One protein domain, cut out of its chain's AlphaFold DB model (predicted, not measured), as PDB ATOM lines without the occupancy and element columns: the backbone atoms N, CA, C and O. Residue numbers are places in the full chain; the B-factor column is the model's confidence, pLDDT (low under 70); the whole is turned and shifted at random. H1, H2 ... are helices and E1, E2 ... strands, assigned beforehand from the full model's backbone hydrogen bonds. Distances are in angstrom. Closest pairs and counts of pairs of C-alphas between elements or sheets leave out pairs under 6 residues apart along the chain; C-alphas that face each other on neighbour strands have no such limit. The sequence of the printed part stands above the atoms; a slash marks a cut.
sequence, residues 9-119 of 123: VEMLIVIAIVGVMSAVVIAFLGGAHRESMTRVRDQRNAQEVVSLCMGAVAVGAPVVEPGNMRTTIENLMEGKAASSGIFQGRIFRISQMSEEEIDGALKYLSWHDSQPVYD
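This is residues 9 to 119 of the 123 residues of the protein "Prepilin-type N-terminal cleavage/methylation domain-containing protein" of Prosthecobacter debontii (UniProt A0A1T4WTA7). One very long, unbent helix, H1, makes the length of this domain: its residues 9 to 37 stick out as a free arm, and its remaining residues run into a small compact head. In the head the short helix H3 crosses H1, H2 packs on H3, and the two-stranded hairpin E1 E2 packs along H1 residues 43 to 57, while the long loop of residues 79 to 98 links H2 to H3. The printed part has 111 residues with three named helices and two named strands, in the order H1 H2 H3 E1 E2; the sheet E1 - E2 is antiparallel and the class is mostly helix. The whole is extended, with a radius of gyration of the C-alphas of 22.1 A and spans of 79 by 25 by 18 A.

H1 takes residues 9 to 58, from C-alpha 9 at (252.688, 305.056, 212.219) to C-alpha 58 at (194.401, 270.894, 239.800), 73.0 A. H2 is residues 69 to 78, 14.3 A long. H3 is residues 99 to 106, 10.6 A long. E1 is residues 109 to 112, 9.9 A, and E2 is residues 115 to 118, 10.0 A, with C-alpha 118 at (203.923, 274.281, 225.783).

H1 touches H3 with its residues 38 to 46 alone; the closest C-alphas, of Asp 42 and Ala 105, are 4.5 A apart. H1 and H3 run the same way at a steep tilt of 68 degrees, only just short of about perpendicular. H1 and H2 only just touch, with 3 pairs of C-alphas within 8 A, made by H1 residues 49 to 53 alone; the closest are those of Val 49 and Ile 73, 6.7 A, and the lines stand about perpendicular at 87 degrees. H2 and H3 touch, the closest C-alphas being those of Met 69 and Leu 106 at 7.4 A, and run opposite ways at a steep tilt of 56 degrees. The closest C-alphas of H1 and E2 are those of Val 50 and Pro 116, 5.8 A. E1 and E2 form a hairpin of antiparallel neighbours, directions 134 degrees apart, with N 110 and O 117 at 2.9 A and N 117 and O 110 at 2.8 A, within hydrogen-bond range. H3 and E2 are apart. In H1, H2 and H3 every O i to N i+4 pair is within hydrogen-bond range.

The two C-alphas farthest apart, of Val 9 and Ser 84, are 79.1 A from each other. Without residues 9 to 37, which stand free, the body of 82 residues spans 37 by 26 by 17 A. The link from H2 to H3 is long, with 20 residues; within it residues 80 to 81 pair antiparallel with 91 to 92. The printed part has no cut, its mean pLDDT is 91.4, and no printed residue is under 70.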
ATOM      1  N   VAL A   9     253.765 304.959 213.216       90.62
ATOM      2  CA  VAL A   9     252.688 305.056 212.219       90.62
ATOM      3  C   VAL A   9     252.036 303.695 211.997       90.62
ATOM      4  O   VAL A   9     250.818 303.592 211.914       90.62
ATOM      5  N   GLU A  10     252.842 302.643 211.950       89.62
ATOM      6  CA  GLU A  10     252.369 301.280 211.746       89.62
ATOM      7  C   GLU A  10     251.531 300.807 212.941       89.62
ATOM      8  O   GLU A  10     250.439 300.276 212.757       89.62
ATOM      9  N   MET A  11     251.953 301.130 214.167       93.25
ATOM     10  CA  MET A  11     251.161 300.883 215.376       93.25
ATOM     11  C   MET A  11     249.835 301.656 215.385       93.25
ATOM     12  O   MET A  11     248.804 301.097 215.757       93.25
ATOM     13  N   LEU A  12     249.829 302.919 214.945       93.19
ATOM     14  CA  LEU A  12     248.602 303.719 214.848       93.19
ATOM     15  C   LEU A  12     247.612 303.133 213.835       93.19
ATOM     16  O   LEU A  12     246.416 303.067 214.118       93.19
ATOM     17  N   ILE A  13     248.104 302.669 212.685       94.31
ATOM     18  CA  ILE A  13     247.277 302.019 211.663       94.31
ATOM     19  C   ILE A  13     246.692 300.711 212.205       94.31
ATOM     20  O   ILE A  13     245.500 300.468 212.039       94.31
ATOM     21  N   VAL A  14     247.488 299.897 212.906       94.50
ATOM     22  CA  VAL A  14     247.005 298.650 213.517       94.50
ATOM     23  C   VAL A  14     245.898 298.930 214.532       94.50
ATOM     24  O   VAL A  14     244.846 298.298 214.471       94.50
ATOM     25  N   ILE A  15     246.088 299.905 215.425       94.25
ATOM     26  CA  ILE A  15     245.069 300.270 216.421       94.25
ATOM     27  C   ILE A  15     243.797 300.778 215.734       94.25
ATOM     28  O   ILE A  15     242.698 300.378 216.120       94.25
ATOM     29  N   ALA A  16     243.924 301.608 214.694       95.31
ATOM     30  CA  ALA A  16     242.780 302.105 213.936       95.31
ATOM     31  C   ALA A  16     241.996 300.963 213.268       95.31
ATOM     32  O   ALA A  16     240.773 300.900 213.392       95.31
ATOM     33  N   ILE A  17     242.691 300.024 212.620       96.19
ATOM     34  CA  ILE A  17     242.064 298.869 211.965       96.19
ATOM     35  C   ILE A  17     241.387 297.966 212.999       96.19
ATOM     36  O   ILE A  17     240.219 297.618 212.830       96.19
ATOM     37  N   VAL A  18     242.075 297.617 214.091       96.06
ATOM     38  CA  VAL A  18     241.505 296.779 215.159       96.06
ATOM     39  C   VAL A  18     240.290 297.458 215.791       96.06
ATOM     40  O   VAL A  18     239.291 296.785 216.040       96.06
ATOM     41  N   GLY A  19     240.331 298.777 215.997       95.06
ATOM     42  CA  GLY A  19     239.209 299.551 216.526       95.06
ATOM     43  C   GLY A  19     237.970 299.484 215.633       95.06
ATOM     44  O   GLY A  19     236.885 299.153 216.112       95.06
ATOM     45  N   VAL A  20     238.131 299.723 214.327       95.50
ATOM     46  CA  VAL A  20     237.022 299.648 213.359       95.50
ATOM     47  C   VAL A  20     236.473 298.223 213.256       95.50
ATOM     48  O   VAL A  20     235.260 298.026 213.335       95.50
ATOM     49  N   MET A  21     237.347 297.218 213.149       94.94
ATOM     50  CA  MET A  21     236.939 295.810 213.071       94.94
ATOM     51  C   MET A  21     236.188 295.367 214.331       94.94
ATOM     52  O   MET A  21     235.134 294.739 214.237       94.94
ATOM     53  N   SER A  22     236.686 295.740 215.512       93.06
ATOM     54  CA  SER A  22     236.052 295.400 216.791       93.06
ATOM     55  C   SER A  22     234.672 296.042 216.929       93.06
ATOM     56  O   SER A  22     233.743 295.384 217.392       93.06
ATOM     57  N   ALA A  23     234.502 297.291 216.484       92.38
ATOM     58  CA  ALA A  23     233.213 297.980 216.534       92.38
ATOM     59  C   ALA A  23     232.132 297.254 215.714       92.38
ATOM     60  O   ALA A  23     231.017 297.056 216.199       92.38
ATOM     61  N   VAL A  24     232.471 296.797 214.503       90.62
ATOM     62  CA  VAL A  24     231.548 296.032 213.647       90.62
ATOM     63  C   VAL A  24     231.184 294.692 214.288       90.62
ATOM     64  O   VAL A  24     230.008 294.330 214.334       90.62
ATOM     65  N   VAL A  25     232.172 293.972 214.830       89.69
ATOM     66  CA  VAL A  25     231.954 292.669 215.481       89.69
ATOM     67  C   VAL A  25     231.041 292.799 216.701       89.69
ATOM     68  O   VAL A  25     230.109 292.011 216.850       89.69
ATOM     69  N   ILE A  26     231.258 293.806 217.552       86.88
ATOM     70  CA  ILE A  26     230.424 294.041 218.740       86.88
ATOM     71  C   ILE A  26     228.985 294.371 218.336       86.88
ATOM     72  O   ILE A  26     228.050 293.809 218.908       86.88
ATOM     73  N   ALA A  27     228.793 295.239 217.339       84.75
ATOM     74  CA  ALA A  27     227.459 295.590 216.854       84.75
ATOM     75  C   ALA A  27     226.706 294.360 216.314       84.75
ATOM     76  O   ALA A  27     225.534 294.158 216.637       84.75
ATOM     77  N   PHE A  28     227.393 293.507 215.551       83.56
ATOM     78  CA  PHE A  28     226.823 292.271 215.018       83.56
ATOM     79  C   PHE A  28     226.450 291.271 216.126       83.56
ATOM     80  O   PHE A  28     225.334 290.749 216.141       83.56
ATOM     81  N   LEU A  29     227.344 291.048 217.096       79.25
ATOM     82  CA  LEU A  29     227.089 290.155 218.231       79.25
ATOM     83  C   LEU A  29     225.951 290.660 219.129       79.25
ATOM     84  O   LEU A  29     225.136 289.859 219.587       79.25
ATOM     85  N   GLY A  30     225.851 291.974 219.350       76.88
ATOM     86  CA  GLY A  30     224.771 292.571 220.139       76.88
ATOM     87  C   GLY A  30     223.385 292.347 219.524       76.88
ATOM     88  O   GLY A  30     222.435 292.036 220.245       76.88
ATOM     89  N   GLY A  31     223.272 292.445 218.195       75.69
ATOM     90  CA  GLY A  31     222.026 292.174 217.470       75.69
ATOM     91  C   GLY A  31     221.580 290.714 217.581       75.69
ATOM     92  O   GLY A  31     220.449 290.445 217.985       75.69
ATOM     93  N   ALA A  32     222.491 289.773 217.311       71.25
ATOM     94  CA  ALA A  32     222.208 288.339 217.407       71.25
ATOM     95  C   ALA A  32     221.842 287.910 218.839       71.25
ATOM     96  O   ALA A  32     220.954 287.078 219.048       71.25
ATOM     97  N   HIS A  33     222.490 288.506 219.846       76.12
ATOM     98  CA  HIS A  33     222.186 288.185 221.232       76.12
ATOM     99  C   HIS A  33     220.780 288.649 221.622       76.12
ATOM    100  O   HIS A  33     220.050 287.893 222.262       76.12
ATOM    101  N   ARG A  34     220.349 289.832 221.160       78.19
ATOM    102  CA  ARG A  34     219.013 290.363 221.455       78.19
ATOM    103  C   ARG A  34     217.894 289.439 220.974       78.19
ATOM    104  O   ARG A  34     216.989 289.160 221.752       78.19
ATOM    105  N   GLU A  35     217.981 288.924 219.750       80.75
ATOM    106  CA  GLU A  35     216.974 288.002 219.199       80.75
ATOM    107  C   GLU A  35     216.952 286.654 219.940       80.75
ATOM    108  O   GLU A  35     215.891 286.106 220.251       80.75
ATOM    109  N   SER A  36     218.130 286.135 220.304       83.38
ATOM    110  CA  SER A  36     218.215 284.919 221.118       83.38
ATOM    111  C   SER A  36     217.596 285.113 222.507       83.38
ATOM    112  O   SER A  36     216.883 284.238 222.997       83.38
ATOM    113  N   MET A  37     217.807 286.281 223.122       84.44
ATOM    114  CA  MET A  37     217.272 286.613 224.441       84.44
ATOM    115  C   MET A  37     215.756 286.789 224.417       84.44
ATOM    116  O   MET A  37     215.090 286.282 225.317       84.44
ATOM    117  N   THR A  38     215.200 287.454 223.396       89.44
ATOM    118  CA  THR A  38     213.740 287.579 223.254       89.44
ATOM    119  C   THR A  38     213.106 286.207 223.095       89.44
ATOM    120  O   THR A  38     212.181 285.880 223.828       89.44
ATOM    121  N   ARG A  39     213.674 285.341 222.248       91.50
ATOM    122  CA  ARG A  39     213.191 283.965 222.088       91.50
ATOM    123  C   ARG A  39     213.221 283.167 223.393       91.50
ATOM    124  O   ARG A  39     212.244 282.500 223.718       91.50
ATOM    125  N   VAL A  40     214.329 283.211 224.134       92.50
ATOM    126  CA  VAL A  40     214.461 282.485 225.410       92.50
ATOM    127  C   VAL A  40     213.472 283.014 226.448       92.50
ATOM    128  O   VAL A  40     212.856 282.224 227.162       92.50
ATOM    129  N   ARG A  41     213.290 284.337 226.517       93.75
ATOM    130  CA  ARG A  41     212.289 284.970 227.381       93.75
ATOM    131  C   ARG A  41     210.881 284.489 227.034       93.75
ATOM    132  O   ARG A  41     210.163 284.045 227.921       93.75
ATOM    133  N   ASP A  42     210.517 284.527 225.759       95.31
ATOM    134  CA  ASP A  42     209.183 284.156 225.286       95.31
ATOM    135  C   ASP A  42     208.870 282.674 225.583       95.31
ATOM    136  O   ASP A  42     207.795 282.351 226.089       95.31
ATOM    137  N   GLN A  43     209.842 281.777 225.377       95.44
ATOM    138  CA  GLN A  43     209.728 280.361 225.750       95.44
ATOM    139  C   GLN A  43     209.569 280.163 227.259       95.44
ATOM    140  O   GLN A  43     208.723 279.383 227.695       95.44
ATOM    141  N   ARG A  44     210.369 280.869 228.068       95.25
ATOM    142  CA  ARG A  44     210.281 280.806 229.532       95.25
ATOM    143  C   ARG A  44     208.909 281.268 230.020       95.25
ATOM    144  O   ARG A  44     208.328 280.607 230.877       95.25
ATOM    145  N   ASN A  45     208.393 282.359 229.466       95.88
ATOM    146  CA  ASN A  45     207.082 282.886 229.824       95.88
ATOM    147  C   ASN A  45     205.972 281.877 229.487       95.88
ATOM    148  O   ASN A  45     205.117 281.602 230.324       95.88
ATOM    149  N   ALA A  46     206.027 281.252 228.306       96.06
ATOM    150  CA  ALA A  46     205.092 280.193 227.931       96.06
ATOM    151  C   ALA A  46     205.155 278.986 228.889       96.06
ATOM    152  O   ALA A  46     204.123 278.458 229.302       96.06
ATOM    153  N   GLN A  47     206.357 278.571 229.298       95.75
ATOM    154  CA  GLN A  47     206.531 277.492 230.277       95.75
ATOM    155  C   GLN A  47     205.974 277.856 231.658       95.75
ATOM    156  O   GLN A  47     205.340 277.015 232.295       95.75
ATOM    157  N   GLU A  48     206.177 279.093 232.119       95.50
ATOM    158  CA  GLU A  48     205.631 279.584 233.390       95.50
ATOM    159  C   GLU A  48     204.095 279.588 233.369       95.50
ATOM    160  O   GLU A  48     203.473 279.066 234.297       95.50
ATOM    161  N   VAL A  49     203.493 280.080 232.278       95.44
ATOM    162  CA  VAL A  49     202.039 280.061 232.047       95.44
ATOM    163  C   VAL A  49     201.489 278.643 232.168       95.44
ATOM    164  O   VAL A  49     200.574 278.410 232.956       95.44
ATOM    165  N   VAL A  50     202.065 277.683 231.439       95.38
ATOM    166  CA  VAL A  50     201.605 276.284 231.441       95.38
ATOM    167  C   VAL A  50     201.790 275.654 232.816       95.38
ATOM    168  O   VAL A  50     200.845 275.089 233.365       95.38
ATOM    169  N   SER A  51     202.978 275.788 233.412       94.00
ATOM    170  CA  SER A  51     203.275 275.203 234.720       94.00
ATOM    171  C   SER A  51     202.313 275.704 235.794       94.00
ATOM    172  O   SER A  51     201.859 274.915 236.627       94.00
ATOM    173  N   LEU A  52     201.997 277.001 235.791       94.25
ATOM    174  CA  LEU A  52     201.088 277.565 236.777       94.25
ATOM    175  C   LEU A  52     199.629 277.215 236.478       94.25
ATOM    176  O   LEU A  52     198.898 276.896 237.413       94.25
ATOM    177  N   CYS A  53     199.219 277.204 235.205       94.00
ATOM    178  CA  CYS A  53     197.886 276.757 234.802       94.00
ATOM    179  C   CYS A  53     197.604 275.331 235.270       94.00
ATOM    180  O   CYS A  53     196.569 275.095 235.886       94.00
ATOM    181  N   MET A  54     198.531 274.393 235.055       91.38
ATOM    182  CA  MET A  54     198.355 273.001 235.485       91.38
ATOM    183  C   MET A  54     198.146 272.893 236.999       91.38
ATOM    184  O   MET A  54     197.240 272.195 237.457       91.38
ATOM    185  N   GLY A  55     198.941 273.628 237.786       91.06
ATOM    186  CA  GLY A  55     198.786 273.672 239.240       91.06
ATOM    187  C   GLY A  55     197.468 274.315 239.682       91.06
ATOM    188  O   GLY A  55     196.799 273.802 240.575       91.06
ATOM    189  N   ALA A  56     197.075 275.409 239.033       91.81
ATOM    190  CA  ALA A  56     195.852 276.150 239.314       91.81
ATOM    191  C   ALA A  56     194.587 275.336 238.981       91.81
ATOM    192  O   ALA A  56     193.666 275.267 239.795       91.81
ATOM    193  N   VAL A  57     194.561 274.657 237.830       91.19
ATOM    194  CA  VAL A  57     193.461 273.768 237.419       91.19
ATOM    195  C   VAL A  57     193.315 272.599 238.392       91.19
ATOM    196  O   VAL A  57     192.195 272.283 238.791       91.19
ATOM    197  N   ALA A  58     194.424 272.008 238.849       90.25
ATOM    198  CA  ALA A  58     194.401 270.894 239.800       90.25
ATOM    199  C   ALA A  58     193.731 271.240 241.144       90.25
ATOM    200  O   ALA A  58     193.222 270.353 241.827       90.25
ATOM    201  N   VAL A  59     193.704 272.522 241.521       90.62
ATOM    202  CA  VAL A  59     193.054 273.023 242.747       90.62
ATOM    203  C   VAL A  59     191.754 273.795 242.467       90.62
ATOM    204  O   VAL A  59     191.188 274.434 243.359       90.62
ATOM    205  N   GLY A  60     191.271 273.749 241.222       89.62
ATOM    206  CA  GLY A  60     190.017 274.363 240.795       89.62
ATOM    207  C   GLY A  60     190.040 275.892 240.725       89.62
ATOM    208  O   GLY A  60     188.985 276.514 240.860       89.62
ATOM    209  N   ALA A  61     191.204 276.525 240.573       92.12
ATOM    210  CA  ALA A  61     191.273 277.961 240.320       92.12
ATOM    211  C   ALA A  61     190.824 278.264 238.871       92.12
ATOM    212  O   ALA A  61     191.328 277.629 237.939       92.12
ATOM    213  N   PRO A  62     189.913 279.230 238.647       91.31
ATOM    214  CA  PRO A  62     189.340 279.517 237.330       91.31
ATOM    215  C   PRO A  62     190.286 280.376 236.472       91.31
ATOM    216  O   PRO A  62     189.972 281.515 236.134       91.31
ATOM    217  N   VAL A  63     191.486 279.863 236.185       93.12
ATOM    218  CA  VAL A  63     192.508 280.579 235.400       93.12
ATOM    219  C   VAL A  63     192.398 280.322 233.896       93.12
ATOM    220  O   VAL A  63     192.734 281.201 233.110       93.12
ATOM    221  N   VAL A  64     191.924 279.140 233.492       93.44
ATOM    222  CA  VAL A  64     191.830 278.742 232.081       93.44
ATOM    223  C   VAL A  64     190.508 279.209 231.488       93.44
ATOM    224  O   VAL A  64     189.449 278.843 231.992       93.44
ATOM    225  N   GLU A  65     190.588 279.947 230.383       92.88
ATOM    226  CA  GLU A  65     189.471 280.248 229.486       92.88
ATOM    227  C   GLU A  65     189.644 279.412 228.202       92.88
ATOM    228  O   GLU A  65     190.483 279.751 227.356       92.88
ATOM    229  N   PRO A  66     188.924 278.284 228.049       88.81
ATOM    230  CA  PRO A  66     189.121 277.371 226.927       88.81
ATOM    231  C   PRO A  66     188.971 278.060 225.568       88.81
ATOM    232  O   PRO A  66     187.974 278.718 225.286       88.81
ATOM    233  N   GLY A  67     189.962 277.883 224.696       87.94
ATOM    234  CA  GLY A  67     189.966 278.486 223.362       87.94
ATOM    235  C   GLY A  67     190.432 279.945 223.326       87.94
ATOM    236  O   GLY A  67     190.668 280.462 222.237       87.94
ATOM    237  N   ASN A  68     190.662 280.586 224.478       92.44
ATOM    238  CA  ASN A  68     191.218 281.935 224.556       92.44
ATOM    239  C   ASN A  68     192.486 281.972 225.427       92.44
ATOM    240  O   ASN A  68     192.460 282.152 226.648       92.44
ATOM    241  N   MET A  69     193.633 281.776 224.768       93.38
ATOM    242  CA  MET A  69     194.940 281.698 225.430       93.38
ATOM    243  C   MET A  69     195.334 283.043 226.047       93.38
ATOM    244  O   MET A  69     195.881 283.091 227.144       93.38
ATOM    245  N   ARG A  70     195.000 284.141 225.365       94.19
ATOM    246  CA  ARG A  70     195.273 285.499 225.833       94.19
ATOM    247  C   ARG A  70     194.520 285.793 227.128       94.19
ATOM    248  O   ARG A  70     195.152 286.143 228.117       94.19
ATOM    249  N   THR A  71     193.221 285.510 227.175       94.81
ATOM    250  CA  THR A  71     192.434 285.651 228.409       94.81
ATOM    251  C   THR A  71     192.902 284.703 229.512       94.81
ATOM    252  O   THR A  71     192.890 285.068 230.683       94.81
ATOM    253  N   THR A  72     193.395 283.509 229.170       94.69
ATOM    254  CA  THR A  72     194.025 282.607 230.151       94.69
ATOM    255  C   THR A  72     195.282 283.230 230.782       94.69
ATOM    256  O   THR A  72     195.458 283.171 232.000       94.69
ATOM    257  N   ILE A  73     196.140 283.874 229.983       95.25
ATOM    258  CA  ILE A  73     197.323 284.597 230.479       95.25
ATOM    259  C   ILE A  73     196.900 285.805 231.326       95.25
ATOM    260  O   ILE A  73     197.422 285.987 232.423       95.25
ATOM    261  N   GLU A  74     195.921 286.586 230.873       95.19
ATOM    262  CA  GLU A  74     195.383 287.737 231.613       95.19
ATOM    263  C   GLU A  74     194.812 287.310 232.975       95.19
ATOM    264  O   GLU A  74     195.149 287.897 234.001       95.19
ATOM    265  N   ASN A  75     194.046 286.217 233.025       94.88
ATOM    266  CA  ASN A  75     193.540 285.641 234.272       94.88
ATOM    267  C   ASN A  75     194.672 285.229 235.225       94.88
ATOM    268  O   ASN A  75     194.555 285.413 236.440       94.88
ATOM    269  N   LEU A  76     195.769 284.677 234.697       94.81
ATOM    270  CA  LEU A  76     196.964 284.369 235.483       94.81
ATOM    271  C   LEU A  76     197.721 285.630 235.920       94.81
ATOM    272  O   LEU A  76     198.350 285.600 236.973       94.81
ATOM    273  N   MET A  77     197.691 286.724 235.161       94.88
ATOM    274  CA  MET A  77     198.310 287.998 235.550       94.88
ATOM    275  C   MET A  77     197.496 288.722 236.627       94.88
ATOM    276  O   MET A  77     198.070 289.264 237.573       94.88
ATOM    277  N   GLU A  78     196.167 288.706 236.523       94.94
ATOM    278  CA  GLU A  78     195.262 289.179 237.577       94.94
ATOM    279  C   GLU A  78     195.434 288.345 238.854       94.94
ATOM    280  O   GLU A  78     195.526 288.876 239.964       94.94
ATOM    281  N   GLY A  79     195.555 287.032 238.667       92.69
ATOM    282  CA  GLY A  79     195.654 286.040 239.717       92.69
ATOM    283  C   GLY A  79     194.279 285.572 240.174       92.69
ATOM    284  O   GLY A  79     193.431 286.365 240.583       92.69
ATOM    285  N   LYS A  80     194.055 284.256 240.157       93.19
ATOM    286  CA  LYS A  80     192.797 283.654 240.624       93.19
ATOM    287  C   LYS A  80     193.045 282.771 241.839       93.19
ATOM    288  O   LYS A  80     194.091 282.132 241.967       93.19
ATOM    289  N   ALA A  81     192.079 282.757 242.750       92.88
ATOM    290  CA  ALA A  81     192.149 281.950 243.958       92.88
ATOM    291  C   ALA A  81     191.690 280.512 243.694       92.88
ATOM    292  O   ALA A  81     190.750 280.281 242.931       92.88
ATOM    293  N   ALA A  82     192.317 279.552 244.371       91.44
ATOM    294  CA  ALA A  82     191.811 278.188 244.415       91.44
ATOM    295  C   ALA A  82     190.443 278.144 245.103       91.44
ATOM    296  O   ALA A  82     190.239 278.742 246.167       91.44
ATOM    297  N   SER A  83     189.521 277.403 244.493       88.50
ATOM    298  CA  SER A  83     188.140 277.271 244.955       88.50
ATOM    299  C   SER A  83     187.955 276.165 245.995       88.50
ATOM    300  O   SER A  83     186.971 276.188 246.733       88.50
ATOM    301  N   SER A  84     188.889 275.211 246.084       82.19
ATOM    302  CA  SER A  84     188.750 274.034 246.945       82.19
ATOM    303  C   SER A  84     190.090 273.471 247.445       82.19
ATOM    304  O   SER A  84     191.170 273.887 247.023       82.19
ATOM    305  N   GLY A  85     190.009 272.512 248.375       83.19
ATOM    306  CA  GLY A  85     191.159 271.785 248.916       83.19
ATOM    307  C   GLY A  85     191.994 272.576 249.928       83.19
ATOM    308  O   GLY A  85     191.636 273.670 250.353       83.19
ATOM    309  N   ILE A  86     193.151 272.024 250.307       86.25
ATOM    310  CA  ILE A  86     194.077 272.633 251.286       86.25
ATOM    311  C   ILE A  86     194.649 273.987 250.836       86.25
ATOM    312  O   ILE A  86     195.226 274.721 251.633       86.25
ATOM    313  N   PHE A  87     194.503 274.306 249.549       87.56
ATOM    314  CA  PHE A  87     194.964 275.546 248.942       87.56
ATOM    315  C   PHE A  87     193.849 276.581 248.786       87.56
ATOM    316  O   PHE A  87     194.105 277.628 248.201       87.56
ATOM    317  N   GLN A  88     192.638 276.332 249.296       90.50
ATOM    318  CA  GLN A  88     191.520 277.267 249.184       90.50
ATOM    319  C   GLN A  88     191.918 278.682 249.638       90.50
ATOM    320  O   GLN A  88     192.526 278.876 250.691       90.50
ATOM    321  N   GLY A  89     191.607 279.679 248.805       89.62
ATOM    322  CA  GLY A  89     191.973 281.079 249.046       89.62
ATOM    323  C   GLY A  89     193.423 281.446 248.701       89.62
ATOM    324  O   GLY A  89     193.773 282.625 248.738       89.62
ATOM    325  N   ARG A  90     194.279 280.485 248.322       92.56
ATOM    326  CA  ARG A  90     195.616 280.772 247.779       92.56
ATOM    327  C   ARG A  90     195.494 281.248 246.337       92.56
ATOM    328  O   ARG A  90     194.755 280.661 245.551       92.56
ATOM    329  N   ILE A  91     196.235 282.301 246.008       93.12
ATOM    330  CA  ILE A  91     196.211 282.945 244.693       93.12
ATOM    331  C   ILE A  91     197.306 282.349 243.812       93.12
ATOM    332  O   ILE A  91     198.466 282.274 244.219       93.12
ATOM    333  N   PHE A  92     196.930 281.971 242.596       92.88
ATOM    334  CA  PHE A  92     197.828 281.524 241.540       92.88
ATOM    335  C   PHE A  92     197.989 282.676 240.560       92.88
ATOM    336  O   PHE A  92     197.014 283.073 239.920       92.88
ATOM    337  N   ARG A  93     199.196 283.245 240.498       94.38
ATOM    338  CA  ARG A  93     199.503 284.403 239.659       94.38
ATOM    339  C   ARG A  93     200.910 284.323 239.063       94.38
ATOM    340  O   ARG A  93     201.836 283.962 239.788       94.38
ATOM    341  N   ILE A  94     201.061 284.696 237.793       93.75
ATOM    342  CA  ILE A  94     202.369 284.907 237.143       93.75
ATOM    343  C   ILE A  94     202.844 286.358 237.309       93.75
ATOM    344  O   ILE A  94     202.111 287.229 237.787       93.75
ATOM    345  N   SER A  95     204.089 286.636 236.932       92.88
ATOM    346  CA  SER A  95     204.567 288.023 236.861       92.88
ATOM    347  C   SER A  95     203.804 288.821 235.799       92.88
ATOM    348  O   SER A  95     203.315 288.260 234.824       92.88
ATOM    349  N   GLN A  96     203.699 290.139 235.983       93.38
ATOM    350  CA  GLN A  96     203.116 291.011 234.961       93.38
ATOM    351  C   GLN A  96     203.987 290.976 233.701       93.38
ATOM    352  O   GLN A  96     205.211 291.051 233.805       93.38
ATOM    353  N   MET A  97     203.344 290.873 232.541       92.50
ATOM    354  CA  MET A  97     203.979 290.807 231.226       92.50
ATOM    355  C   MET A  97     203.513 291.994 230.380       92.50
ATOM    356  O   MET A  97     202.367 292.430 230.505       92.50
ATOM    357  N   SER A  98     204.386 292.527 229.524       94.69
ATOM    358  CA  SER A  98     203.963 293.494 228.503       94.69
ATOM    359  C   SER A  98     203.174 292.809 227.380       94.69
ATOM    360  O   SER A  98     203.260 291.597 227.193       94.69
ATOM    361  N   GLU A  99     202.446 293.583 226.572       94.06
ATOM    362  CA  GLU A  99     201.749 293.060 225.381       94.06
ATOM    363  C   GLU A  99     202.685 292.281 224.443       94.06
ATOM    364  O   GLU A  99     202.358 291.195 223.971       94.06
ATOM    365  N   GLU A 100     203.903 292.788 224.250       93.75
ATOM    366  CA  GLU A 100     204.934 292.160 223.419       93.75
ATOM    367  C   GLU A 100     205.401 290.812 223.989       93.75
ATOM    368  O   GLU A 100     205.770 289.903 223.247       93.75
ATOM    369  N   GLU A 101     205.422 290.682 225.316       94.25
ATOM    370  CA  GLU A 101     205.772 289.446 226.017       94.25
ATOM    371  C   GLU A 101     204.659 288.410 225.939       94.25
ATOM    372  O   GLU A 101     204.954 287.218 225.820       94.25
ATOM    373  N   ILE A 102     203.402 288.858 225.976       94.94
ATOM    374  CA  ILE A 102     202.232 288.005 225.765       94.94
ATOM    375  C   ILE A 102     202.261 287.471 224.332       94.94
ATOM    376  O   ILE A 102     202.249 286.257 224.141       94.94
ATOM    377  N   ASP A 103     202.396 288.346 223.333       95.50
ATOM    378  CA  ASP A 103     202.483 287.950 221.921       95.50
ATOM    379  C   ASP A 103     203.674 287.028 221.641       95.50
ATOM    380  O   ASP A 103     203.570 286.084 220.856       95.50
ATOM    381  N   GLY A 104     204.811 287.268 222.297       94.50
ATOM    382  CA  GLY A 104     205.969 286.384 222.240       94.50
ATOM    383  C   GLY A 104     205.672 284.989 222.796       94.50
ATOM    384  O   GLY A 104     205.953 283.989 222.135       94.50
ATOM    385  N   ALA A 105     205.080 284.915 223.990       95.38
ATOM    386  CA  ALA A 105     204.746 283.654 224.650       95.38
ATOM    387  C   ALA A 105     203.680 282.851 223.888       95.38
ATOM    388  O   ALA A 105     203.796 281.630 223.793       95.38
ATOM    389  N   LEU A 106     202.682 283.523 223.301       95.12
ATOM    390  CA  LEU A 106     201.603 282.890 222.532       95.12
ATOM    391  C   LEU A 106     202.120 282.013 221.383       95.12
ATOM    392  O   LEU A 106     201.510 280.989 221.093       95.12
ATOM    393  N   LYS A 107     203.273 282.349 220.790       95.25
ATOM    394  CA  LYS A 107     203.917 281.547 219.731       95.25
ATOM    395  C   LYS A 107     204.301 280.141 220.188       95.25
ATOM    396  O   LYS A 107     204.408 279.248 219.359       95.25
ATOM    397  N   TYR A 108     204.537 279.953 221.485       95.94
ATOM    398  CA  TYR A 108     204.977 278.690 222.088       95.94
ATOM    399  C   TYR A 108     203.872 278.008 222.901       95.94
ATOM    400  O   TYR A 108     204.140 277.091 223.681       95.94
ATOM    401  N   LEU A 109     202.630 278.474 222.765       94.19
ATOM    402  CA  LEU A 109     201.477 277.928 223.464       94.19
ATOM    403  C   LEU A 109     200.518 277.288 222.468       94.19
ATOM    404  O   LEU A 109     200.255 277.801 221.384       94.19
ATOM    405  N   SER A 110     199.976 276.140 222.845       93.31
ATOM    406  CA  SER A 110     198.989 275.402 222.065       93.31
ATOM    407  C   SER A 110     197.909 274.848 222.983       93.31
ATOM    408  O   SER A 110     198.094 274.757 224.193       93.31
ATOM    409  N   TRP A 111     196.759 274.495 222.417       91.31
ATOM    410  CA  TRP A 111     195.670 273.873 223.166       91.31
ATOM    411  C   TRP A 111     195.732 272.353 223.048       91.31
ATOM    412  O   TRP A 111     195.832 271.820 221.943       91.31
ATOM    413  N   HIS A 112     195.597 271.661 224.177       89.56
ATOM    414  CA  HIS A 112     195.368 270.220 224.232       89.56
ATOM    415  C   HIS A 112     194.314 269.933 225.301       89.56
ATOM    416  O   HIS A 112     194.472 270.365 226.438       89.56
ATOM    417  N   ASP A 113     193.223 269.253 224.941       85.75
ATOM    418  CA  ASP A 113     192.113 268.929 225.855       85.75
ATOM    419  C   ASP A 113     191.638 270.122 226.712       85.75
ATOM    420  O   ASP A 113     191.467 270.020 227.927       85.75
ATOM    421  N   SER A 114     191.458 271.288 226.077       85.62
ATOM    422  CA  SER A 114     191.056 272.543 226.737       85.62
ATOM    423  C   SER A 114     192.030 273.059 227.806       85.62
ATOM    424  O   SER A 114     191.649 273.897 228.620       85.62
ATOM    425  N   GLN A 115     193.286 272.611 227.789       87.62
ATOM    426  CA  GLN A 115     194.361 273.111 228.641       87.62
ATOM    427  C   GLN A 115     195.505 273.692 227.800       87.62
ATOM    428  O   GLN A 115     195.787 273.191 226.703       87.62
ATOM    429  N   PRO A 116     196.162 274.758 228.285       91.62
ATOM    430  CA  PRO A 116     197.339 275.292 227.624       91.62
ATOM    431  C   PRO A 116     198.508 274.317 227.782       91.62
ATOM    432  O   PRO A 116     198.833 273.886 228.887       91.62
ATOM    433  N   VAL A 117     199.166 274.000 226.672       93.50
ATOM    434  CA  VAL A 117     200.385 273.195 226.626       93.50
ATOM    435  C   VAL A 117     201.505 273.971 225.951       93.50
ATOM    436  O   VAL A 117     201.272 274.807 225.079       93.50
ATOM    437  N   TYR A 118     202.733 273.688 226.372       94.94
ATOM    438  CA  TYR A 118     203.923 274.281 225.783       94.94
ATOM    439  C   TYR A 118     204.309 273.519 224.513       94.94
ATOM    440  O   TYR A 118     204.494 272.299 224.563       94.94
ATOM    441  N   ASP A 119     204.485 274.238 223.407       93.25
ATOM    442  CA  ASP A 119     205.075 273.719 222.176       93.25
ATOM    443  C   ASP A 119     206.406 274.429 221.905       93.25
ATOM    444  O   ASP A 119     206.491 275.652 221.821       93.25
TER     445      ASP A 119